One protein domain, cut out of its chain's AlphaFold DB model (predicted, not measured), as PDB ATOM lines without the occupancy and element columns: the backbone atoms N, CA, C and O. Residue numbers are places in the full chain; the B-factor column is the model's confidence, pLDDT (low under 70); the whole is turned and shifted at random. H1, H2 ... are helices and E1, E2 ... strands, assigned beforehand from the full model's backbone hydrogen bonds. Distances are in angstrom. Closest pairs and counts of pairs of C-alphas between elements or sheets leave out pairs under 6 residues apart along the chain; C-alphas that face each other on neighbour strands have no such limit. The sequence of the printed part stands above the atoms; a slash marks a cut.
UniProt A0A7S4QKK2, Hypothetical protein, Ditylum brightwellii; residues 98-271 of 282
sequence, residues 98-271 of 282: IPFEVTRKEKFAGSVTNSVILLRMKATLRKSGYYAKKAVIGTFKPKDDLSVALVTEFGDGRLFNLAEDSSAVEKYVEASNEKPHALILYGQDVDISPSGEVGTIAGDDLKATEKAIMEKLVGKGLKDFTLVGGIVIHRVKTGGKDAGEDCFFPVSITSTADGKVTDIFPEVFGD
ATOM      1  N   ILE A  98     -15.346  -4.144  -7.252       65.44
ATOM      2  CA  ILE A  98     -14.243  -4.907  -6.640       65.44
ATOM      3  C   ILE A  98     -12.863  -4.520  -7.214       65.44
ATOM      4  O   ILE A  98     -11.945  -4.330  -6.414       65.44
ATOM      5  N   PRO A  99     -12.682  -4.341  -8.540       82.12
ATOM      6  CA  PRO A  99     -11.373  -4.023  -9.109       82.12
ATOM      7  C   PRO A  99     -10.778  -2.711  -8.593       82.12
ATOM      8  O   PRO A  99      -9.607  -2.692  -8.234       82.12
ATOM      9  N   PHE A 100     -11.571  -1.640  -8.459       88.25
ATOM     10  CA  PHE A 100     -11.042  -0.356  -7.985       88.25
ATOM     11  C   PHE A 100     -10.471  -0.452  -6.568       88.25
ATOM     12  O   PHE A 100      -9.338  -0.046  -6.335       88.25
ATOM     13  N   GLU A 101     -11.234  -0.989  -5.609       89.06
ATOM     14  CA  GLU A 101     -10.778  -1.045  -4.213       89.06
ATOM     15  C   GLU A 101      -9.580  -1.977  -4.034       89.06
ATOM     16  O   GLU A 101      -8.702  -1.695  -3.216       89.06
ATOM     17  N   VAL A 102      -9.533  -3.074  -4.794       90.69
ATOM     18  CA  VAL A 102      -8.403  -4.007  -4.785       90.69
ATOM     19  C   VAL A 102      -7.164  -3.329  -5.367       90.69
ATOM     20  O   VAL A 102      -6.159  -3.230  -4.662       90.69
ATOM     21  N   THR A 103      -7.250  -2.773  -6.581       92.00
ATOM     22  CA  THR A 103      -6.136  -2.062  -7.224       92.00
ATOM     23  C   THR A 103      -5.659  -0.894  -6.369       92.00
ATOM     24  O   THR A 103      -4.460  -0.746  -6.140       92.00
ATOM     25  N   ARG A 104      -6.578  -0.083  -5.832       93.06
ATOM     26  CA  ARG A 104      -6.250   1.048  -4.960       93.06
ATOM     27  C   ARG A 104      -5.464   0.598  -3.733       93.06
ATOM     28  O   ARG A 104      -4.449   1.205  -3.411       93.06
ATOM     29  N   LYS A 105      -5.909  -0.454  -3.042       91.50
ATOM     30  CA  LYS A 105      -5.215  -0.968  -1.850       91.50
ATOM     31  C   LYS A 105      -3.862  -1.590  -2.182       91.50
ATOM     32  O   LYS A 105      -2.957  -1.493  -1.361       91.50
ATOM     33  N   GLU A 106      -3.730  -2.216  -3.348       91.06
ATOM     34  CA  GLU A 106      -2.481  -2.837  -3.792       91.06
ATOM     35  C   GLU A 106      -1.442  -1.794  -4.228       91.06
ATOM     36  O   GLU A 106      -0.295  -1.847  -3.788       91.06
ATOM     37  N   LYS A 107      -1.837  -0.839  -5.078       91.56
ATOM     38  CA  LYS A 107      -0.931   0.145  -5.695       91.56
ATOM     39  C   LYS A 107      -0.738   1.405  -4.853       91.56
ATOM     40  O   LYS A 107       0.331   2.001  -4.884       91.56
ATOM     41  N   PHE A 108      -1.746   1.780  -4.068       92.88
ATOM     42  CA  PHE A 108      -1.771   2.987  -3.239       92.88
ATOM     43  C   PHE A 108      -2.138   2.636  -1.793       92.88
ATOM     44  O   PHE A 108      -3.107   3.149  -1.217       92.88
ATOM     45  N   ALA A 109      -1.369   1.714  -1.209       91.12
ATOM     46  CA  ALA A 109      -1.516   1.289   0.178       91.12
ATOM     47  C   ALA A 109      -1.289   2.481   1.125       91.12
ATOM     48  O   ALA A 109      -0.168   2.951   1.276       91.12
ATOM     49  N   GLY A 110      -2.365   2.970   1.745       92.00
ATOM     50  CA  GLY A 110      -2.368   4.207   2.538       92.00
ATOM     51  C   GLY A 110      -3.244   5.313   1.949       92.00
ATOM     52  O   GLY A 110      -3.416   6.351   2.574       92.00
ATOM     53  N   SER A 111      -3.855   5.097   0.783       95.50
ATOM     54  CA  SER A 111      -4.872   6.018   0.279       95.50
ATOM     55  C   SER A 111      -6.133   5.975   1.143       95.50
ATOM     56  O   SER A 111      -6.557   4.923   1.641       95.50
ATOM     57  N   VAL A 112      -6.760   7.132   1.296       95.69
ATOM     58  CA  VAL A 112      -7.996   7.335   2.055       95.69
ATOM     59  C   VAL A 112      -9.021   8.039   1.174       95.69
ATOM     60  O   VAL A 112      -8.655   8.661   0.187       95.69
ATOM     61  N   THR A 113     -10.305   7.945   1.499       95.69
ATOM     62  CA  THR A 113     -11.332   8.703   0.772       95.69
ATOM     63  C   THR A 113     -11.216  10.199   1.073       95.69
ATOM     64  O   THR A 113     -10.711  10.573   2.140       95.69
ATOM     65  N   ASN A 114     -11.709  11.058   0.174       95.12
ATOM     66  CA  ASN A 114     -11.687  12.515   0.364       95.12
ATOM     67  C   ASN A 114     -12.305  12.940   1.716       95.12
ATOM     68  O   ASN A 114     -11.725  13.728   2.462       95.12
ATOM     69  N   SER A 115     -13.423  12.339   2.107       95.62
ATOM     70  CA  SER A 115     -14.088  12.535   3.396       95.62
ATOM     71  C   SER A 115     -13.187  12.236   4.600       95.62
ATOM     72  O   SER A 115     -13.190  12.982   5.584       95.62
ATOM     73  N   VAL A 116     -12.368  11.186   4.524       96.06
ATOM     74  CA  VAL A 116     -11.448  10.796   5.600       96.06
ATOM     75  C   VAL A 116     -10.257  11.751   5.690       96.06
ATOM     76  O   VAL A 116      -9.884  12.125   6.806       96.06
ATOM     77  N   ILE A 117      -9.677  12.188   4.565       95.69
ATOM     78  CA  ILE A 117      -8.613  13.212   4.593       95.69
ATOM     79  C   ILE A 117      -9.138  14.532   5.161       95.69
ATOM     80  O   ILE A 117      -8.504  15.084   6.058       95.69
ATOM     81  N   LEU A 118     -10.317  14.992   4.735       96.06
ATOM     82  CA  LEU A 118     -10.952  16.201   5.275       96.06
ATOM     83  C   LEU A 118     -11.141  16.114   6.789       96.06
ATOM     84  O   LEU A 118     -10.766  17.038   7.510       96.06
ATOM     85  N   LEU A 119     -11.678  14.994   7.284       96.56
ATOM     86  CA  LEU A 119     -11.896  14.783   8.713       96.56
ATOM     87  C   LEU A 119     -10.582  14.839   9.506       96.56
ATOM     88  O   LEU A 119     -10.516  15.502  10.544       96.56
ATOM     89  N   ARG A 120      -9.536  14.167   9.015       95.88
ATOM     90  CA  ARG A 120      -8.219  14.118   9.666       95.88
ATOM     91  C   ARG A 120      -7.538  15.479   9.659       95.88
ATOM     92  O   ARG A 120      -7.123  15.961  10.711       95.88
ATOM     93  N   MET A 121      -7.504  16.143   8.506       96.31
ATOM     94  CA  MET A 121      -6.972  17.498   8.389       96.31
ATOM     95  C   MET A 121      -7.718  18.463   9.306       96.31
ATOM     96  O   MET A 121      -7.086  19.235  10.016       96.31
ATOM     97  N   LYS A 122      -9.051  18.390   9.364       95.69
ATOM     98  CA  LYS A 122      -9.861  19.229  10.253       95.69
ATOM     99  C   LYS A 122      -9.516  18.994  11.718       95.69
ATOM    100  O   LYS A 122      -9.393  19.956  12.470       95.69
ATOM    101  N   ALA A 123      -9.346  17.742  12.137       95.38
ATOM    102  CA  ALA A 123      -8.996  17.413  13.516       95.38
ATOM    103  C   ALA A 123      -7.619  17.968  13.923       95.38
ATOM    104  O   ALA A 123      -7.472  18.477  15.039       95.38
ATOM    105  N   THR A 124      -6.631  17.902  13.028       95.25
ATOM    106  CA  THR A 124      -5.266  18.373  13.302       95.25
ATOM    107  C   THR A 124      -5.136  19.884  13.125       95.25
ATOM    108  O   THR A 124      -4.775  20.579  14.071       95.25
ATOM    109  N   LEU A 125      -5.513  20.425  11.965       95.44
ATOM    110  CA  LEU A 125      -5.330  21.841  11.631       95.44
ATOM    111  C   LEU A 125      -6.168  22.780  12.510       95.44
ATOM    112  O   LEU A 125      -5.766  23.917  12.752       95.44
ATOM    113  N   ARG A 126      -7.292  22.311  13.068       94.94
ATOM    114  CA  ARG A 126      -8.071  23.095  14.038       94.94
ATOM    115  C   ARG A 126      -7.257  23.460  15.281       94.94
ATOM    116  O   ARG A 126      -7.455  24.542  15.828       94.94
ATOM    117  N   LYS A 127      -6.326  22.599  15.710       93.50
ATOM    118  CA  LYS A 127      -5.410  22.891  16.828       93.50
ATOM    119  C   LYS A 127      -4.460  24.045  16.495       93.50
ATOM    120  O   LYS A 127      -4.080  24.788  17.389       93.50
ATOM    121  N   SER A 128      -4.158  24.220  15.211       91.00
ATOM    122  CA  SER A 128      -3.303  25.280  14.668       91.00
ATOM    123  C   SER A 128      -4.076  26.528  14.226       91.00
ATOM    124  O   SER A 128      -3.487  27.420  13.629       91.00
ATOM    125  N   GLY A 129      -5.386  26.606  14.499       93.81
ATOM    126  CA  GLY A 129      -6.211  27.783  14.199       93.81
ATOM    127  C   GLY A 129      -6.987  27.738  12.878       93.81
ATOM    128  O   GLY A 129      -7.740  28.670  12.580       93.81
ATOM    129  N   TYR A 130      -6.898  26.648  12.108       93.88
ATOM    130  CA  TYR A 130      -7.700  26.486  10.895       93.88
ATOM    131  C   TYR A 130      -9.166  26.210  11.259       93.88
ATOM    132  O   TYR A 130      -9.559  25.087  11.578       93.88
ATOM    133  N   TYR A 131      -9.982  27.259  11.198       92.31
ATOM    134  CA  TYR A 131     -11.438  27.200  11.337       92.31
ATOM    135  C   TYR A 131     -12.120  27.579  10.018       92.31
ATOM    136  O   TYR A 131     -11.499  28.157   9.124       92.31
ATOM    137  N   ALA A 132     -13.421  27.313   9.918       90.62
ATOM    138  CA  ALA A 132     -14.215  27.703   8.758       90.62
ATOM    139  C   ALA A 132     -14.054  29.203   8.439       90.62
ATOM    140  O   ALA A 132     -14.176  30.055   9.326       90.62
ATOM    141  N   LYS A 133     -13.806  29.525   7.163       91.19
ATOM    142  CA  LYS A 133     -13.613  30.890   6.634       91.19
ATOM    143  C   LYS A 133     -12.378  31.635   7.153       91.19
ATOM    144  O   LYS A 133     -12.278  32.859   6.971       91.19
ATOM    145  N   LYS A 134     -11.448  30.930   7.805       94.25
ATOM    146  CA  LYS A 134     -10.193  31.494   8.329       94.25
ATOM    147  C   LYS A 134      -8.973  31.168   7.476       94.25
ATOM    148  O   LYS A 134      -7.934  31.763   7.732       94.25
ATOM    149  N   ALA A 135      -9.099  30.302   6.474       96.69
ATOM    150  CA  ALA A 135      -8.024  30.027   5.534       96.69
ATOM    151  C   ALA A 135      -8.338  30.560   4.129       96.69
ATOM    152  O   ALA A 135      -9.501  30.618   3.724       96.69
ATOM    153  N   VAL A 136      -7.299  30.916   3.379       97.56
ATOM    154  CA  VAL A 136      -7.358  31.048   1.915       97.56
ATOM    155  C   VAL A 136      -6.921  29.726   1.304       97.56
ATOM    156  O   VAL A 136      -5.917  29.163   1.736       97.56
ATOM    157  N   ILE A 137      -7.679  29.212   0.333       97.94
ATOM    158  CA  ILE A 137      -7.394  27.910  -0.281       97.94
ATOM    159  C   ILE A 137      -6.835  28.102  -1.686       97.94
ATOM    160  O   ILE A 137      -7.461  28.737  -2.537       97.94
ATOM    161  N   GLY A 138      -5.656  27.539  -1.919       97.88
ATOM    162  CA  GLY A 138      -4.990  27.507  -3.212       97.88
ATOM    163  C   GLY A 138      -4.816  26.080  -3.714       97.88
ATOM    164  O   GLY A 138      -4.807  25.122  -2.938       97.88
ATOM    165  N   THR A 139      -4.644  25.922  -5.019       97.56
ATOM    166  CA  THR A 139      -4.248  24.645  -5.601       97.56
ATOM    167  C   THR A 139      -3.290  24.813  -6.774       97.56
ATOM    168  O   THR A 139      -3.430  25.752  -7.547       97.56
ATOM    169  N   PHE A 140      -2.306  23.921  -6.902       95.75
ATOM    170  CA  PHE A 140      -1.400  23.837  -8.061       95.75
ATOM    171  C   PHE A 140      -1.803  22.740  -9.053       95.75
ATOM    172  O   PHE A 140      -1.002  22.326  -9.886       95.75
ATOM    173  N   LYS A 141      -3.039  22.255  -8.956       92.75
ATOM    174  CA  LYS A 141      -3.593  21.230  -9.834       92.75
ATOM    175  C   LYS A 141      -4.996  21.639 -10.300       92.75
ATOM    176  O   LYS A 141      -5.560  22.592  -9.753       92.75
ATOM    177  N   PRO A 142      -5.576  20.961 -11.305       91.38
ATOM    178  CA  PRO A 142      -6.953  21.211 -11.702       91.38
ATOM    179  C   PRO A 142      -7.918  21.076 -10.521       91.38
ATOM    180  O   PRO A 142      -7.715  20.275  -9.607       91.38
ATOM    181  N   LYS A 143      -8.988  21.872 -10.555       93.44
ATOM    182  CA  LYS A 143     -10.049  21.829  -9.548       93.44
ATOM    183  C   LYS A 143     -10.707  20.446  -9.522       93.44
ATOM    184  O   LYS A 143     -11.162  19.958 -10.552       93.44
ATOM    185  N   ASP A 144     -10.830  19.890  -8.326       92.00
ATOM    186  CA  ASP A 144     -11.381  18.562  -8.041       92.00
ATOM    187  C   ASP A 144     -12.327  18.585  -6.821       92.00
ATOM    188  O   ASP A 144     -12.536  19.622  -6.180       92.00
ATOM    189  N   ASP A 145     -12.902  17.431  -6.479       93.62
ATOM    190  CA  ASP A 145     -13.829  17.309  -5.347       93.62
ATOM    191  C   ASP A 145     -13.149  17.623  -3.998       93.62
ATOM    192  O   ASP A 145     -13.766  18.224  -3.112       93.62
ATOM    193  N   LEU A 146     -11.864  17.278  -3.842       95.38
ATOM    194  CA  LEU A 146     -11.113  17.511  -2.608       95.38
ATOM    195  C   LEU A 146     -10.848  19.004  -2.372       95.38
ATOM    196  O   LEU A 146     -11.114  19.514  -1.286       95.38
ATOM    197  N   SER A 147     -10.369  19.730  -3.380       96.00
ATOM    198  CA  SER A 147     -10.138  21.177  -3.319       96.00
ATOM    199  C   SER A 147     -11.429  21.946  -3.041       96.00
ATOM    200  O   SER A 147     -11.430  22.860  -2.215       96.00
ATOM    201  N   VAL A 148     -12.554  21.543  -3.639       96.19
ATOM    202  CA  VAL A 148     -13.879  22.116  -3.335       96.19
ATOM    203  C   VAL A 148     -14.283  21.859  -1.884       96.19
ATOM    204  O   VAL A 148     -14.789  22.758  -1.202       96.19
ATOM    205  N   ALA A 149     -14.045  20.652  -1.383       95.94
ATOM    206  CA  ALA A 149     -14.350  20.322  -0.003       95.94
ATOM    207  C   ALA A 149     -13.458  21.088   0.992       95.94
ATOM    208  O   ALA A 149     -13.961  21.574   2.005       95.94
ATOM    209  N   LEU A 150     -12.174  21.305   0.680       96.44
ATOM    210  CA  LEU A 150     -11.272  22.145   1.483       96.44
ATOM    211  C   LEU A 150     -11.752  23.601   1.548       96.44
ATOM    212  O   LEU A 150     -11.723  24.214   2.616       96.44
ATOM    213  N   VAL A 151     -12.242  24.147   0.433       97.00
ATOM    214  CA  VAL A 151     -12.847  25.491   0.382       97.00
ATOM    215  C   VAL A 151     -14.083  25.574   1.263       97.00
ATOM    216  O   VAL A 151     -14.276  26.569   1.955       97.00
ATOM    217  N   THR A 152     -14.905  24.528   1.262       96.06
ATOM    218  CA  THR A 152     -16.122  24.468   2.078       96.06
ATOM    219  C   THR A 152     -15.798  24.377   3.570       96.06
ATOM    220  O   THR A 152     -16.466  25.007   4.387       96.06
ATOM    221  N   GLU A 153     -14.770  23.610   3.930       95.69
ATOM    222  CA  GLU A 153     -14.426  23.324   5.322       95.69
ATOM    223  C   GLU A 153     -13.568  24.425   5.971       95.69
ATOM    224  O   GLU A 153     -13.831  24.830   7.103       95.69
ATOM    225  N   PHE A 154     -12.567  24.947   5.258       96.12
ATOM    226  CA  PHE A 154     -11.590  25.906   5.796       96.12
ATOM    227  C   PHE A 154     -11.662  27.283   5.126       96.12
ATOM    228  O   PHE A 154     -11.362  28.305   5.756       96.12
ATOM    229  N   GLY A 155     -12.053  27.305   3.852       94.19
ATOM    230  CA  GLY A 155     -12.040  28.482   2.992       94.19
ATOM    231  C   GLY A 155     -13.185  29.464   3.229       94.19
ATOM    232  O   GLY A 155     -14.141  29.210   3.963       94.19
ATOM    233  N   ASP A 156     -13.093  30.620   2.574       90.88
ATOM    234  CA  ASP A 156     -14.139  31.648   2.530       90.88
ATOM    235  C   ASP A 156     -15.081  31.513   1.317       90.88
ATOM    236  O   ASP A 156     -15.880  32.409   1.049       90.88
ATOM    237  N   GLY A 157     -15.000  30.388   0.600       92.12
ATOM    238  CA  GLY A 157     -15.725  30.134  -0.645       92.12
ATOM    239  C   GLY A 157     -14.895  30.354  -1.914       92.12
ATOM    240  O   GLY A 157     -15.344  29.968  -2.992       92.12
ATOM    241  N   ARG A 158     -13.688  30.931  -1.815       94.81
ATOM    242  CA  ARG A 158     -12.783  31.134  -2.956       94.81
ATOM    243  C   ARG A 158     -11.738  30.020  -3.052       94.81
ATOM    244  O   ARG A 158     -11.171  29.605  -2.044       94.81
ATOM    245  N   LEU A 159     -11.471  29.579  -4.281       96.81
ATOM    246  CA  LEU A 159     -10.376  28.675  -4.634       96.81
ATOM    247  C   LEU A 159      -9.471  29.376  -5.644       96.81
ATOM    248  O   LEU A 159      -9.953  29.800  -6.694       96.81
ATOM    249  N   PHE A 160      -8.180  29.476  -5.342       96.88
ATOM    250  CA  PHE A 160      -7.189  30.048  -6.252       96.88
ATOM    251  C   PHE A 160      -6.468  28.929  -7.004       96.88
ATOM    252  O   PHE A 160      -5.838  28.079  -6.377       96.88
ATOM    253  N   ASN A 161      -6.532  28.936  -8.334       96.50
ATOM    254  CA  ASN A 161      -5.720  28.043  -9.157       96.50
ATOM    255  C   ASN A 161      -4.351  28.690  -9.415       96.50
ATOM    256  O   ASN A 161      -4.209  29.598 -10.227       96.50
ATOM    257  N   LEU A 162      -3.342  28.240  -8.679       96.50
ATOM    258  CA  LEU A 162      -1.986  28.789  -8.650       96.50
ATOM    259  C   LEU A 162      -1.101  28.273  -9.797       96.50
ATOM    260  O   LEU A 162       0.033  28.741  -9.953       96.50
ATOM    261  N   ALA A 163      -1.604  27.306 -10.572       91.44
ATOM    262  CA  ALA A 163      -0.921  26.749 -11.735       91.44
ATOM    263  C   ALA A 163      -1.121  27.578 -13.018       91.44
ATOM    264  O   ALA A 163      -0.343  27.417 -13.952       91.44
ATOM    265  N   GLU A 164      -2.130  28.457 -13.073       86.25
ATOM    266  CA  GLU A 164      -2.481  29.200 -14.294       86.25
ATOM    267  C   GLU A 164      -1.439  30.260 -14.660       86.25
ATOM    268  O   GLU A 164      -0.927  30.269 -15.779       86.25
ATOM    269  N   ASP A 165      -1.112  31.157 -13.729       88.88
ATOM    270  CA  ASP A 165      -0.164  32.238 -13.976       88.88
ATOM    271  C   ASP A 165       0.470  32.796 -12.684       88.88
ATOM    272  O   ASP A 165       0.150  32.415 -11.554       88.88
ATOM    273  N   SER A 166       1.428  33.717 -12.843       89.56
ATOM    274  CA  SER A 166       2.040  34.419 -11.704       89.56
ATOM    275  C   SER A 166       1.062  35.376 -11.010       89.56
ATOM    276  O   SER A 166       1.242  35.658  -9.825       89.56
ATOM    277  N   SER A 167       0.036  35.866 -11.717       93.75
ATOM    278  CA  SER A 167      -0.929  36.823 -11.166       93.75
ATOM    279  C   SER A 167      -1.852  36.170 -10.132       93.75
ATOM    280  O   SER A 167      -2.182  36.781  -9.116       93.75
ATOM    281  N   ALA A 168      -2.212  34.902 -10.334       94.75
ATOM    282  CA  ALA A 168      -2.991  34.100  -9.402       94.75
ATOM    283  C   ALA A 168      -2.250  33.901  -8.079       94.75
ATOM    284  O   ALA A 168      -2.859  34.000  -7.015       94.75
ATOM    285  N   VAL A 169      -0.930  33.688  -8.133       96.38
ATOM    286  CA  VAL A 169      -0.094  33.585  -6.930       96.38
ATOM    287  C   VAL A 169      -0.051  34.908  -6.176       96.38
ATOM    288  O   VAL A 169      -0.197  34.911  -4.961       96.38
ATOM    289  N   GLU A 170       0.087  36.035  -6.869       95.75
ATOM    290  CA  GLU A 170       0.092  37.354  -6.224       95.75
ATOM    291  C   GLU A 170      -1.244  37.661  -5.540       95.75
ATOM    292  O   GLU A 170      -1.256  38.006  -4.360       95.75
ATOM    293  N   LYS A 171      -2.370  37.419  -6.224       96.19
ATOM    294  CA  LYS A 171      -3.716  37.561  -5.641       96.19
ATOM    295  C   LYS A 171      -3.936  36.631  -4.449       96.19
ATOM    296  O   LYS A 171      -4.593  37.006  -3.482       96.19
ATOM    297  N   TYR A 172      -3.405  35.412  -4.517       97.12
ATOM    298  CA  TYR A 172      -3.476  34.458  -3.415       97.12
ATOM    299  C   TYR A 172      -2.689  34.942  -2.195       97.12
ATOM    300  O   TYR A 172      -3.193  34.858  -1.077       97.12
ATOM    301  N   VAL A 173      -1.477  35.468  -2.396       96.56
ATOM    302  CA  VAL A 173      -0.653  36.021  -1.313       96.56
ATOM    303  C   VAL A 173      -1.312  37.257  -0.703       96.56
ATOM    304  O   VAL A 173      -1.389  37.354   0.518       96.56
ATOM    305  N   GLU A 174      -1.854  38.157  -1.524       95.94
ATOM    306  CA  GLU A 174      -2.612  39.321  -1.056       95.94
ATOM    307  C   GLU A 174      -3.805  38.900  -0.188       95.94
ATOM    308  O   GLU A 174      -3.911  39.327   0.960       95.94
ATOM    309  N   ALA A 175      -4.640  37.978  -0.679       95.94
ATOM    310  CA  ALA A 175      -5.764  37.447   0.089       95.94
ATOM    311  C   ALA A 175      -5.311  36.734   1.375       95.94
ATOM    312  O   ALA A 175      -6.003  36.785   2.393       95.94
ATOM    313  N   SER A 176      -4.156  36.065   1.340       95.56
ATOM    314  CA  SER A 176      -3.594  35.370   2.501       95.56
ATOM    315  C   SER A 176      -3.101  36.339   3.569       95.56
ATOM    316  O   SER A 176      -3.158  35.994   4.737       95.56
ATOM    317  N   ASN A 177      -2.702  37.563   3.217       92.62
ATOM    318  CA  ASN A 177      -2.346  38.590   4.203       92.62
ATOM    319  C   ASN A 177      -3.569  39.130   4.966       92.62
ATOM    320  O   ASN A 177      -3.432  39.654   6.070       92.62
ATOM    321  N   GLU A 178      -4.775  38.993   4.407       93.31
ATOM    322  CA  GLU A 178      -6.034  39.366   5.069       93.31
ATOM    323  C   GLU A 178      -6.572  38.268   6.004       93.31
ATOM    324  O   GLU A 178      -7.562  38.465   6.721       93.31
ATOM    325  N   LYS A 179      -5.962  37.080   5.980       92.44
ATOM    326  CA  LYS A 179      -6.411  35.897   6.713       92.44
ATOM    327  C   LYS A 179      -5.279  35.350   7.585       92.44
ATOM    328  O   LYS A 179      -4.114  35.501   7.263       92.44
ATOM    329  N   PRO A 180      -5.601  34.683   8.702       91.25
ATOM    330  CA  PRO A 180      -4.568  34.112   9.563       91.25
ATOM    331  C   PRO A 180      -3.888  32.875   8.961       91.25
ATOM    332  O   PRO A 180      -2.824  32.489   9.430       91.25
ATOM    333  N   HIS A 181      -4.510  32.218   7.975       95.19
ATOM    334  CA  HIS A 181      -4.036  30.939   7.458       95.19
ATOM    335  C   HIS A 181      -4.178  30.828   5.939       95.19
ATOM    336  O   HIS A 181      -5.087  31.395   5.329       95.19
ATOM    337  N   ALA A 182      -3.307  30.019   5.345       97.50
ATOM    338  CA  ALA A 182      -3.246  29.753   3.917       97.50
ATOM    339  C   ALA A 182      -3.012  28.246   3.715       97.50
ATOM    340  O   ALA A 182      -2.101  27.678   4.313       97.50
ATOM    341  N   LEU A 183      -3.843  27.581   2.914       98.06
ATOM    342  CA  LEU A 183      -3.778  26.137   2.677       98.06
ATOM    343  C   LEU A 183      -3.678  25.869   1.178       98.06
ATOM    344  O   LEU A 183      -4.546  26.288   0.415       98.06
ATOM    345  N   ILE A 184      -2.650  25.140   0.757       98.25
ATOM    346  CA  ILE A 184      -2.413  24.821  -0.649       98.25
ATOM    347  C   ILE A 184      -2.476  23.310  -0.865       98.25
ATOM    348  O   ILE A 184      -1.725  22.562  -0.241       98.25
ATOM    349  N   LEU A 185      -3.322  22.874  -1.799       97.88
ATOM    350  CA  LEU A 185      -3.343  21.503  -2.310       97.88
ATOM    351  C   LEU A 185      -2.489  21.402  -3.578       97.88
ATOM    352  O   LEU A 185      -2.731  22.110  -4.557       97.88
ATOM    353  N   TYR A 186      -1.526  20.494  -3.601       97.31
ATOM    354  CA  TYR A 186      -0.745  20.188  -4.795       97.31
ATOM    355  C   TYR A 186      -0.592  18.678  -4.935       97.31
ATOM    356  O   TYR A 186      -0.763  17.925  -3.974       97.31
ATOM    357  N   GLY A 187      -0.303  18.224  -6.144       94.88
ATOM    358  CA  GLY A 187      -0.229  16.798  -6.371       94.88
ATOM    359  C   GLY A 187      -0.330  16.404  -7.822       94.88
ATOM    360  O   GLY A 187      -0.399  17.247  -8.714       94.88
ATOM    361  N   GLN A 188      -0.359  15.094  -7.997       94.38
ATOM    362  CA  GLN A 188      -0.588  14.427  -9.265       94.38
ATOM    363  C   GLN A 188      -1.993  13.824  -9.273       94.38
ATOM    364  O   GLN A 188      -2.607  13.626  -8.219       94.38
ATOM    365  N   ASP A 189      -2.469  13.495 -10.464       93.06
ATOM    366  CA  ASP A 189      -3.740  12.817 -10.684       93.06
ATOM    367  C   ASP A 189      -3.488  11.445 -11.309       93.06
ATOM    368  O   ASP A 189      -2.567  11.270 -12.113       93.06
ATOM    369  N   VAL A 190      -4.301  10.464 -10.925       94.38
ATOM    370  CA  VAL A 190      -4.305   9.133 -11.527       94.38
ATOM    371  C   VAL A 190      -5.721   8.594 -11.616       94.38
ATOM    372  O   VAL A 190      -6.492   8.660 -10.662       94.38
ATOM    373  N   ASP A 191      -6.047   8.011 -12.759       93.12
ATOM    374  CA  ASP A 191      -7.308   7.320 -12.975       93.12
ATOM    375  C   ASP A 191      -7.154   5.825 -12.687       93.12
ATOM    376  O   ASP A 191      -6.182   5.197 -13.107       93.12
ATOM    377  N   ILE A 192      -8.134   5.222 -12.017       92.31
ATOM    378  CA  ILE A 192      -8.297   3.765 -11.990       92.31
ATOM    379  C   ILE A 192      -9.572   3.417 -12.750       92.31
ATOM    380  O   ILE A 192     -10.677   3.849 -12.396       92.31
ATOM    381  N   SER A 193      -9.409   2.629 -13.809       89.81
ATOM    382  CA  SER A 193     -10.502   2.181 -14.657       89.81
ATOM    383  C   SER A 193     -11.417   1.187 -13.918       89.81
ATOM    384  O   SER A 193     -11.023   0.580 -12.916       89.81
ATOM    385  N   PRO A 194     -12.634   0.923 -14.425       85.88
ATOM    386  CA  PRO A 194     -13.508  -0.106 -13.859       85.88
ATOM    387  C   PRO A 194     -12.932  -1.529 -13.948       85.88
ATOM    388  O   PRO A 194     -13.367  -2.398 -13.194       85.88
ATOM    389  N   SER A 195     -11.981  -1.785 -14.859       86.44
ATOM    390  CA  SER A 195     -11.253  -3.062 -14.938       86.44
ATOM    391  C   SER A 195     -10.110  -3.156 -13.922       86.44
ATOM    392  O   SER A 195      -9.527  -4.226 -13.770       86.44
ATOM    393  N   GLY A 196      -9.822  -2.075 -13.190       88.38
ATOM    394  CA  GLY A 196      -8.721  -1.998 -12.233       88.38
ATOM    395  C   GLY A 196      -7.383  -1.622 -12.869       88.38
ATOM    396  O   GLY A 196      -6.358  -1.735 -12.198       88.38
ATOM    397  N   GLU A 197      -7.372  -1.181 -14.128       90.50
ATOM    398  CA  GLU A 197      -6.174  -0.641 -14.775       90.50
ATOM    399  C   GLU A 197      -5.870   0.752 -14.223       90.50
ATOM    400  O   GLU A 197      -6.771   1.577 -14.068       90.50
ATOM    401  N   VAL A 198      -4.598   1.003 -13.922       92.00
ATOM    402  CA  VAL A 198      -4.120   2.294 -13.419       92.00
ATOM    403  C   VAL A 198      -3.611   3.106 -14.602       92.00
ATOM    404  O   VAL A 198      -2.774   2.624 -15.365       92.00
ATOM    405  N   GLY A 199      -4.127   4.319 -14.762       91.06
ATOM    406  CA  GLY A 199      -3.648   5.275 -15.750       91.06
ATOM    407  C   GLY A 199      -2.239   5.778 -15.437       91.06
ATOM    408  O   GLY A 199      -1.669   5.523 -14.374       91.06
ATOM    409  N   THR A 200      -1.667   6.530 -16.371       90.38
ATOM    410  CA  THR A 200      -0.371   7.175 -16.162       90.38
ATOM    411  C   THR A 200      -0.496   8.253 -15.094       90.38
ATOM    412  O   THR A 200      -1.379   9.106 -15.176       90.38
ATOM    413  N   ILE A 201       0.416   8.253 -14.123       87.31
ATOM    414  CA  ILE A 201       0.503   9.357 -13.171       87.31
ATOM    415  C   ILE A 201       1.198  10.527 -13.861       87.31
ATOM    416  O   ILE A 201       2.362  10.430 -14.249       87.31
ATOM    417  N   ALA A 202       0.463  11.617 -14.054       76.12
ATOM    418  CA  ALA A 202       0.978  12.816 -14.695       76.12
ATOM    419  C   ALA A 202       1.561  13.781 -13.654       76.12
ATOM    420  O   ALA A 202       0.874  14.160 -12.706       76.12
ATOM    421  N   GLY A 203       2.807  14.214 -13.861       76.75
ATOM    422  CA  GLY A 203       3.435  15.302 -13.109       76.75
ATOM    423  C   GLY A 203       4.887  15.035 -12.716       76.75
ATOM    424  O   GLY A 203       5.429  13.957 -12.947       76.75
ATOM    425  N   ASP A 204       5.504  16.045 -12.110       82.50
ATOM    426  CA  ASP A 204       6.884  15.993 -11.625       82.50
ATOM    427  C   ASP A 204       6.986  15.291 -10.265       82.50
ATOM    428  O   ASP A 204       5.983  15.060  -9.588       82.50
ATOM    429  N   ASP A 205       8.212  14.981  -9.840       89.19
ATOM    430  CA  ASP A 205       8.485  14.474  -8.495       89.19
ATOM    431  C   ASP A 205       7.862  15.378  -7.415       89.19
ATOM    432  O   ASP A 205       8.188  16.561  -7.305       89.19
ATOM    433  N   LEU A 206       6.988  14.800  -6.580       90.44
ATOM    434  CA  LEU A 206       6.211  15.552  -5.591       90.44
ATOM    435  C   LEU A 206       7.095  16.334  -4.614       90.44
ATOM    436  O   LEU A 206       6.704  17.418  -4.187       90.44
ATOM    437  N   LYS A 207       8.285  15.827  -4.264       90.69
ATOM    438  CA  LYS A 207       9.201  16.514  -3.343       90.69
ATOM    439  C   LYS A 207       9.919  17.681  -4.010       90.69
ATOM    440  O   LYS A 207      10.070  18.732  -3.384       90.69
ATOM    441  N   ALA A 208      10.310  17.540  -5.271       92.50
ATOM    442  CA  ALA A 208      10.812  18.652  -6.069       92.50
ATOM    443  C   ALA A 208       9.739  19.740  -6.250       92.50
ATOM    444  O   ALA A 208      10.024  20.921  -6.035       92.50
ATOM    445  N   THR A 209       8.495  19.351  -6.557       94.56
ATOM    446  CA  THR A 209       7.354  20.274  -6.668       94.56
ATOM    447  C   THR A 209       7.081  20.995  -5.350       94.56
ATOM    448  O   THR A 209       6.923  22.214  -5.341       94.56
ATOM    449  N   GLU A 210       7.083  20.272  -4.227       95.56
ATOM    450  CA  GLU A 210       6.900  20.829  -2.884       95.56
ATOM    451  C   GLU A 210       7.911  21.951  -2.604       95.56
ATOM    452  O   GLU A 210       7.539  23.058  -2.207       95.56
ATOM    453  N   LYS A 211       9.193  21.683  -2.877       95.81
ATOM    454  CA  LYS A 211      10.277  22.653  -2.709       95.81
ATOM    455  C   LYS A 211      10.088  23.880  -3.606       95.81
ATOM    456  O   LYS A 211      10.187  25.004  -3.117       95.81
ATOM    457  N   ALA A 212       9.777  23.679  -4.886       96.12
ATOM    458  CA  ALA A 212       9.566  24.773  -5.833       96.12
ATOM    459  C   ALA A 212       8.379  25.668  -5.432       96.12
ATOM    460  O   ALA A 212       8.462  26.894  -5.524       96.12
ATOM    461  N   ILE A 213       7.286  25.073  -4.939       96.38
ATOM    462  CA  ILE A 213       6.128  25.814  -4.422       96.38
ATOM    463  C   ILE A 213       6.521  26.636  -3.192       96.38
ATOM    464  O   ILE A 213       6.190  27.821  -3.133       96.38
ATOM    465  N   MET A 214       7.241  26.042  -2.232       96.12
ATOM    466  CA  MET A 214       7.709  26.768  -1.047       96.12
ATOM    467  C   MET A 214       8.572  27.973  -1.429       96.12
ATOM    468  O   MET A 214       8.297  29.082  -0.975       96.12
ATOM    469  N   GLU A 215       9.567  27.785  -2.299       95.81
ATOM    470  CA  GLU A 215      10.439  28.867  -2.770       95.81
ATOM    471  C   GLU A 215       9.640  29.973  -3.477       95.81
ATOM    472  O   GLU A 215       9.849  31.158  -3.207       95.81
ATOM    473  N   LYS A 216       8.665  29.600  -4.318       95.81
ATOM    474  CA  LYS A 216       7.790  30.545  -5.027       95.81
ATOM    475  C   LYS A 216       6.936  31.375  -4.066       95.81
ATOM    476  O   LYS A 216       6.836  32.587  -4.242       95.81
ATOM    477  N   LEU A 217       6.312  30.749  -3.067       95.81
ATOM    478  CA  LEU A 217       5.423  31.427  -2.115       95.81
ATOM    479  C   LEU A 217       6.198  32.309  -1.130       95.81
ATOM    480  O   LEU A 217       5.833  33.469  -0.924       95.81
ATOM    481  N   VAL A 218       7.307  31.800  -0.589       94.94
ATOM    482  CA  VAL A 218       8.186  32.562   0.309       94.94
ATOM    483  C   VAL A 218       8.821  33.738  -0.430       94.94
ATOM    484  O   VAL A 218       8.839  34.850   0.094       94.94
ATOM    485  N   GLY A 219       9.260  33.542  -1.678       94.38
ATOM    486  CA  GLY A 219       9.788  34.614  -2.526       94.38
ATOM    487  C   GLY A 219       8.773  35.724  -2.827       94.38
ATOM    488  O   GLY A 219       9.165  36.854  -3.111       94.38
ATOM    489  N   LYS A 220       7.471  35.431  -2.719       95.12
ATOM    490  CA  LYS A 220       6.376  36.408  -2.832       95.12
ATOM    491  C   LYS A 220       5.944  37.001  -1.484       95.12
ATOM    492  O   LYS A 220       5.047  37.836  -1.458       95.12
ATOM    493  N   GLY A 221       6.595  36.623  -0.383       93.69
ATOM    494  CA  GLY A 221       6.369  37.187   0.949       93.69
ATOM    495  C   GLY A 221       5.356  36.435   1.813       93.69
ATOM    496  O   GLY A 221       5.045  36.911   2.904       93.69
ATOM    497  N   LEU A 222       4.863  35.270   1.379       95.06
ATOM    498  CA  LEU A 222       3.977  34.446   2.200       95.06
ATOM    499  C   LEU A 222       4.791  33.706   3.268       95.06
ATOM    500  O   LEU A 222       5.655  32.892   2.943       95.06
ATOM    501  N   LYS A 223       4.518  33.998   4.543       93.12
ATOM    502  CA  LYS A 223       5.264  33.435   5.682       93.12
ATOM    503  C   LYS A 223       4.593  32.210   6.289       93.12
ATOM    504  O   LYS A 223       5.283  31.242   6.596       93.12
ATOM    505  N   ASP A 224       3.268  32.258   6.402       95.06
ATOM    506  CA  ASP A 224       2.488  31.261   7.129       95.06
ATOM    507  C   ASP A 224       1.538  30.544   6.176       95.06
ATOM    508  O   ASP A 224       0.601  31.136   5.637       95.06
ATOM    509  N   PHE A 225       1.797  29.263   5.929       97.12
ATOM    510  CA  PHE A 225       0.968  28.442   5.053       97.12
ATOM    511  C   PHE A 225       1.176  26.952   5.308       97.12
ATOM    512  O   PHE A 225       2.225  26.523   5.784       97.12
ATOM    513  N   THR A 226       0.188  26.144   4.944       98.06
ATOM    514  CA  THR A 226       0.283  24.683   4.952       98.06
ATOM    515  C   THR A 226       0.157  24.148   3.528       98.06
ATOM    516  O   THR A 226      -0.771  24.495   2.799       98.06
ATOM    517  N   LEU A 227       1.096  23.293   3.131       98.12
ATOM    518  CA  LEU A 227       1.086  22.542   1.882       98.12
ATOM    519  C   LEU A 227       0.584  21.124   2.141       98.12
ATOM    520  O   LEU A 227       1.053  20.460   3.062       98.12
ATOM    521  N   VAL A 228      -0.330  20.651   1.301       97.75
ATOM    522  CA  VAL A 228      -0.869  19.288   1.320       97.75
ATOM    523  C   VAL A 228      -0.561  18.655  -0.027       97.75
ATOM    524  O   VAL A 228      -1.108  19.074  -1.046       97.75
ATOM    525  N   GLY A 229       0.354  17.690  -0.015       96.94
ATOM    526  CA  GLY A 229       0.882  17.010  -1.190       96.94
ATOM    527  C   GLY A 229       0.425  15.564  -1.268       96.94
ATOM    528  O   GLY A 229       0.475  14.834  -0.273       96.94
ATOM    529  N   GLY A 230       0.019  15.116  -2.451       96.00
ATOM    530  CA  GLY A 230      -0.334  13.716  -2.660       96.00
ATOM    531  C   GLY A 230      -0.744  13.380  -4.084       96.00
ATOM    532  O   GLY A 230      -0.511  14.149  -5.014       96.00
ATOM    533  N   ILE A 231      -1.347  12.207  -4.237       95.88
ATOM    534  CA  ILE A 231      -1.893  11.725  -5.506       95.88
ATOM    535  C   ILE A 231      -3.402  11.603  -5.347       95.88
ATOM    536  O   ILE A 231      -3.877  10.911  -4.442       95.88
ATOM    537  N   VAL A 232      -4.157  12.266  -6.213       95.19
ATOM    538  CA  VAL A 232      -5.610  12.104  -6.270       95.19
ATOM    539  C   VAL A 232      -5.919  10.940  -7.193       95.19
ATOM    540  O   VAL A 232      -5.440  10.873  -8.320       95.19
ATOM    541  N   ILE A 233      -6.680   9.989  -6.671       95.25
ATOM    542  CA  ILE A 233      -7.034   8.745  -7.336       95.25
ATOM    543  C   ILE A 233      -8.493   8.864  -7.746       95.25
ATOM    544  O   ILE A 233      -9.406   8.675  -6.932       95.25
ATOM    545  N   HIS A 234      -8.690   9.180  -9.015       92.56
ATOM    546  CA  HIS A 234      -9.991   9.274  -9.636       92.56
ATOM    547  C   HIS A 234     -10.510   7.888  -9.971       92.56
ATOM    548  O   HIS A 234      -9.822   7.030 -10.534       92.56
ATOM    549  N   ARG A 235     -11.776   7.665  -9.638       89.50
ATOM    550  CA  ARG A 235     -12.475   6.474 -10.099       89.50
ATOM    551  C   ARG A 235     -13.159   6.783 -11.426       89.50
ATOM    552  O   ARG A 235     -14.100   7.577 -11.465       89.50
ATOM    553  N   VAL A 236     -12.748   6.111 -12.502       83.62
ATOM    554  CA  VAL A 236     -13.354   6.312 -13.827       83.62
ATOM    555  C   VAL A 236     -14.807   5.833 -13.809       83.62
ATOM    556  O   VAL A 236     -15.105   4.643 -13.673       83.62
ATOM    557  N   LYS A 237     -15.736   6.780 -13.948       78.81
ATOM    558  CA  LYS A 237     -17.179   6.547 -13.826       78.81
ATOM    559  C   LYS A 237     -17.738   6.089 -15.178       78.81
ATOM    560  O   LYS A 237     -18.049   6.916 -16.026       78.81
ATOM    561  N   THR A 238     -17.885   4.781 -15.399       63.50
ATOM    562  CA  THR A 238     -18.513   4.241 -16.630       63.50
ATOM    563  C   THR A 238     -20.037   4.095 -16.553       63.50
ATOM    564  O   THR A 238     -20.659   3.719 -17.543       63.50
ATOM    565  N   GLY A 239     -20.681   4.449 -15.436       49.91
ATOM    566  CA  GLY A 239     -22.141   4.398 -15.343       49.91
ATOM    567  C   GLY A 239     -22.715   5.003 -14.064       49.91
ATOM    568  O   GLY A 239     -22.624   4.404 -12.999       49.91
ATOM    569  N   GLY A 240     -23.375   6.158 -14.189       56.50
ATOM    570  CA  GLY A 240     -24.315   6.679 -13.189       56.50
ATOM    571  C   GLY A 240     -23.727   7.316 -11.919       56.50
ATOM    572  O   GLY A 240     -22.520   7.364 -11.701       56.50
ATOM    573  N   LYS A 241     -24.633   7.853 -11.085       54.03
ATOM    574  CA  LYS A 241     -24.355   8.622  -9.852       54.03
ATOM    575  C   LYS A 241     -23.645   7.830  -8.741       54.03
ATOM    576  O   LYS A 241     -23.130   8.454  -7.819       54.03
ATOM    577  N   ASP A 242     -23.567   6.505  -8.846       59.62
ATOM    578  CA  ASP A 242     -23.124   5.614  -7.763       59.62
ATOM    579  C   ASP A 242     -21.654   5.191  -7.868       59.62
ATOM    580  O   ASP A 242     -21.240   4.188  -7.291       59.62
ATOM    581  N   ALA A 243     -20.837   5.945  -8.605       68.62
ATOM    582  CA  ALA A 243     -19.454   5.553  -8.834       68.62
ATOM    583  C   ALA A 243     -18.625   5.464  -7.541       68.62
ATOM    584  O   ALA A 243     -17.662   4.715  -7.521       68.62
ATOM    585  N   GLY A 244     -19.014   6.118  -6.447       83.00
ATOM    586  CA  GLY A 244     -18.230   6.168  -5.212       83.00
ATOM    587  C   GLY A 244     -17.349   7.415  -5.136       83.00
ATOM    588  O   GLY A 244     -17.311   8.223  -6.066       83.00
ATOM    589  N   GLU A 245     -16.705   7.591  -3.986       89.81
ATOM    590  CA  GLU A 245     -15.879   8.759  -3.676       89.81
ATOM    591  C   GLU A 245     -14.450   8.589  -4.212       89.81
ATOM    592  O   GLU A 245     -13.875   7.500  -4.119       89.81
ATOM    593  N   ASP A 246     -13.873   9.673  -4.734       93.31
ATOM    594  CA  ASP A 246     -12.453   9.719  -5.080       93.31
ATOM    595  C   ASP A 246     -11.581   9.546  -3.828       93.31
ATOM    596  O   ASP A 246     -11.981   9.823  -2.687       93.31
ATOM    597  N   CYS A 247     -10.370   9.050  -4.044       95.69
ATOM    598  CA  CYS A 247      -9.417   8.805  -2.974       95.69
ATOM    599  C   CYS A 247      -8.209   9.731  -3.092       95.69
ATOM    600  O   CYS A 247      -7.856  10.203  -4.166       95.69
ATOM    601  N   PHE A 248      -7.534   9.941  -1.973       96.44
ATOM    602  CA  PHE A 248      -6.301  10.692  -1.873       96.44
ATOM    603  C   PHE A 248      -5.226   9.813  -1.251       96.44
ATOM    604  O   PHE A 248      -5.431   9.215  -0.191       96.44
ATOM    605  N   PHE A 249      -4.072   9.739  -1.898       96.12
ATOM    606  CA  PHE A 249      -2.869   9.142  -1.345       96.12
ATOM    607  C   PHE A 249      -1.959  10.256  -0.820       96.12
ATOM    608  O   PHE A 249      -1.280  10.910  -1.618       96.12
ATOM    609  N   PRO A 250      -1.965  10.528   0.498       95.38
ATOM    610  CA  PRO A 250      -1.180  11.614   1.052       95.38
ATOM    611  C   PRO A 250       0.305  11.244   1.053       95.38
ATOM    612  O   PRO A 250       0.687  10.154   1.474       95.38
ATOM    613  N   VAL A 251       1.143  12.179   0.611       94.44
ATOM    614  CA  VAL A 251       2.603  12.008   0.534       94.44
ATOM    615  C   VAL A 251       3.325  12.982   1.460       94.44
ATOM    616  O   VAL A 251       4.352  12.635   2.041       94.44
ATOM    617  N   SER A 252       2.796  14.193   1.633       95.06
ATOM    618  CA  SER A 252       3.361  15.177   2.554       95.06
ATOM    619  C   SER A 252       2.309  16.151   3.058       95.06
ATOM    620  O   SER A 252       1.366  16.507   2.351       95.06
ATOM    621  N   ILE A 253       2.482  16.590   4.303       96.62
ATOM    622  CA  ILE A 253       1.804  17.772   4.818       96.62
ATOM    623  C   ILE A 253       2.829  18.589   5.582       96.62
ATOM    624  O   ILE A 253       3.290  18.186   6.647       96.62
ATOM    625  N   THR A 254       3.137  19.761   5.051       97.12
ATOM    626  CA  THR A 254       4.184  20.622   5.582       97.12
ATOM    627  C   THR A 254       3.583  21.967   5.929       97.12
ATOM    628  O   THR A 254       2.908  22.582   5.109       97.12
ATOM    629  N   SER A 255       3.813  22.436   7.149       96.81
ATOM    630  CA  SER A 255       3.400  23.763   7.586       96.81
ATOM    631  C   SER A 255       4.614  24.660   7.752       96.81
ATOM    632  O   SER A 255       5.568  24.300   8.438       96.81
ATOM    633  N   THR A 256       4.550  25.849   7.172       96.12
ATOM    634  CA  THR A 256       5.505  26.930   7.399       96.12
ATOM    635  C   THR A 256       4.859  27.938   8.338       96.12
ATOM    636  O   THR A 256       3.712  28.325   8.117       96.12
ATOM    637  N   ALA A 257       5.575  28.325   9.390       94.19
ATOM    638  CA  ALA A 257       5.195  29.414  10.281       94.19
ATOM    639  C   ALA A 257       6.441  30.244  10.609       94.19
ATOM    640  O   ALA A 257       7.434  29.684  11.079       94.19
ATOM    641  N   ASP A 258       6.426  31.543  10.312       89.38
ATOM    642  CA  ASP A 258       7.566  32.453  10.499       89.38
ATOM    643  C   ASP A 258       8.884  31.920   9.896       89.38
ATOM    644  O   ASP A 258       9.970  32.039  10.467       89.38
ATOM    645  N   GLY A 259       8.793  31.272   8.729       89.31
ATOM    646  CA  GLY A 259       9.936  30.658   8.042       89.31
ATOM    647  C   GLY A 259      10.414  29.329   8.641       89.31
ATOM    648  O   GLY A 259      11.288  28.679   8.064       89.31
ATOM    649  N   LYS A 260       9.832  28.872   9.755       95.12
ATOM    650  CA  LYS A 260      10.055  27.525  10.279       95.12
ATOM    651  C   LYS A 260       9.160  26.536   9.546       95.12
ATOM    652  O   LYS A 260       7.939  26.576   9.668       95.12
ATOM    653  N   VAL A 261       9.792  25.604   8.845       96.31
ATOM    654  CA  VAL A 261       9.125  24.494   8.164       96.31
ATOM    655  C   VAL A 261       8.975  23.321   9.135       96.31
ATOM    656  O   VAL A 261       9.946  22.906   9.768       96.31
ATOM    657  N   THR A 262       7.759  22.800   9.272       96.62
ATOM    658  CA  THR A 262       7.421  21.665  10.140       96.62
ATOM    659  C   THR A 262       6.648  20.625   9.338       96.62
ATOM    660  O   THR A 262       5.629  20.946   8.729       96.62
ATOM    661  N   ASP A 263       7.119  19.380   9.353       96.19
ATOM    662  CA  ASP A 263       6.369  18.246   8.817       96.19
ATOM    663  C   ASP A 263       5.291  17.833   9.824       96.19
ATOM    664  O   ASP A 263       5.600  17.409  10.938       96.19
ATOM    665  N   ILE A 264       4.027  17.990   9.437       96.31
ATOM    666  CA  ILE A 264       2.865  17.607  10.245       96.31
ATOM    667  C   ILE A 264       2.194  16.340   9.703       96.31
ATOM    668  O   ILE A 264       1.161  15.917  10.227       96.31
ATOM    669  N   PHE A 265       2.770  15.694   8.685       95.00
ATOM    670  CA  PHE A 265       2.268  14.426   8.165       95.00
ATOM    671  C   PHE A 265       2.103  13.363   9.264       95.00
ATOM    672  O   PHE A 265       1.025  12.767   9.319       95.00
ATOM    673  N   PRO A 266       3.064  13.144  10.191       94.62
ATOM    674  CA  PRO A 266       2.902  12.144  11.248       94.62
ATOM    675  C   PRO A 266       1.711  12.419  12.177       94.62
ATOM    676  O   PRO A 266       1.097  11.489  12.690       94.62
ATOM    677  N   GLU A 267       1.342  13.686  12.372       94.56
ATOM    678  CA  GLU A 267       0.206  14.068  13.217       94.56
ATOM    679  C   GLU A 267      -1.148  13.825  12.539       94.56
ATOM    680  O   GLU A 267      -2.151  13.596  13.216       94.56
ATOM    681  N   VAL A 268      -1.199  13.904  11.206       92.50
ATOM    682  CA  VAL A 268      -2.430  13.723  10.417       92.50
ATOM    683  C   VAL A 268      -2.611  12.261   9.983       92.50
ATOM    684  O   VAL A 268      -3.734  11.742   9.949       92.50
ATOM    685  N   PHE A 269      -1.505  11.600   9.646       92.88
ATOM    686  CA  PHE A 269      -1.466  10.328   8.926       92.88
ATOM    687  C   PHE A 269      -0.416   9.344   9.450       92.88
ATOM    688  O   PHE A 269      -0.116   8.367   8.771       92.88
ATOM    689  N   GLY A 270       0.150   9.556  10.642       89.69
ATOM    690  CA  GLY A 270       1.179   8.667  11.200       89.69
ATOM    691  C   GLY A 270       0.719   7.226  11.456       89.69
ATOM    692  O   GLY A 270       1.552   6.343  11.631       89.69
ATOM    693  N   ASP A 271      -0.591   6.977  11.468       90.06
ATOM    694  CA  ASP A 271      -1.205   5.650  11.549       90.06
ATOM    695  C   ASP A 271      -1.397   4.973  10.183       90.06
ATOM    696  O   ASP A 271      -1.656   3.768  10.127       90.06
TER     697      ASP A 271
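This is residues 98 to 271 of the 282 residues of the protein "Hypothetical protein" of Ditylum brightwellii (UniProt A0A7S4QKK2). A twisted sheet of six strands forms the core of three layers, with helices over both faces: H4 and H5 pack on one, and H2, H3 and the short H6 on the other, where the sheet curls round H3. H1 lies over the far ends of the long strands E3 and E4, on the same face as H2. The printed part has 174 residues, with six named helices and six named strands in the order H1 H2 E1 H3 E2 H4 E3 H5 E4 E5 E6 H6. The mixed sheet runs E2 E1 E3 E4 E5 E6; the class is mixed, helices and strands. The whole is compact, with a radius of gyration of the C-alphas of 16.0 A and spans of 47 by 32 by 29 A.

Begin at C-alpha 181, (-4.036, 30.939, 7.458), where E3, residues 181 to 192, starts its 33.7 A; it bends by 51 degrees at residue 188. E4, residues 225 to 235, spans 29.9 A, and E5, residues 247 to 257, 28.5 A. The shorter strands are E1, residues 135 to 139, E2, 159 to 161, and E6, 260 to 263. Find C-alpha 114 at (-11.687, 12.515, 0.364); from there H2 runs 20.9 A to residue 128. H5 is residues 206 to 219, 19.6 A; H4, 166 to 177, 17.0 A; H1, 98 to 107, 14.3 A; H3, 145 to 153; H6, 265 to 269.

E3 and E4 are parallel, with N 184 and O 226 2.8 A apart. E1 is parallel to E3, N 138 to O 183 2.9 A, and E2 to E1, N 139 to O 160 2.8 A. E4, E5 and E6 form a meander, each strand the antiparallel neighbour of the one before; look at N 227 and O 254, 2.8 A, and N 255 and O 262, 2.8 A. Two strand-helix-strand units, parallel neighbours with a helix between, are E1, H3, E2 and E3, H5, E4; E2, H4, E3 is a split one, with E1 between its strands. These crossovers are right-handed. H5 is over E4, at a height over the sheet of 9.2 A. On the opposite face H2 runs along E4 at 3 degrees on the local plane. H2 touches H3, closest C-alphas Asn 114 and Leu 146, 5.8 A, and with residues 120 to 124 alone touches H6, Arg 120 and Val 268, 5.9 A. Every O i to N i+4 pair is within hydrogen-bond range in H1, H3, H4, H5 and H6; in H2, 9 of 11.

The C-alphas of Gly 239 and Asp 258, the two farthest apart, are 48.3 A apart. The printed part has no cut. The links E3 to H5 and E4 to E5 are long. Look for pLDDT under 70 at residue 98 and residues 238 to 243; the mean of the printed part is 92.2.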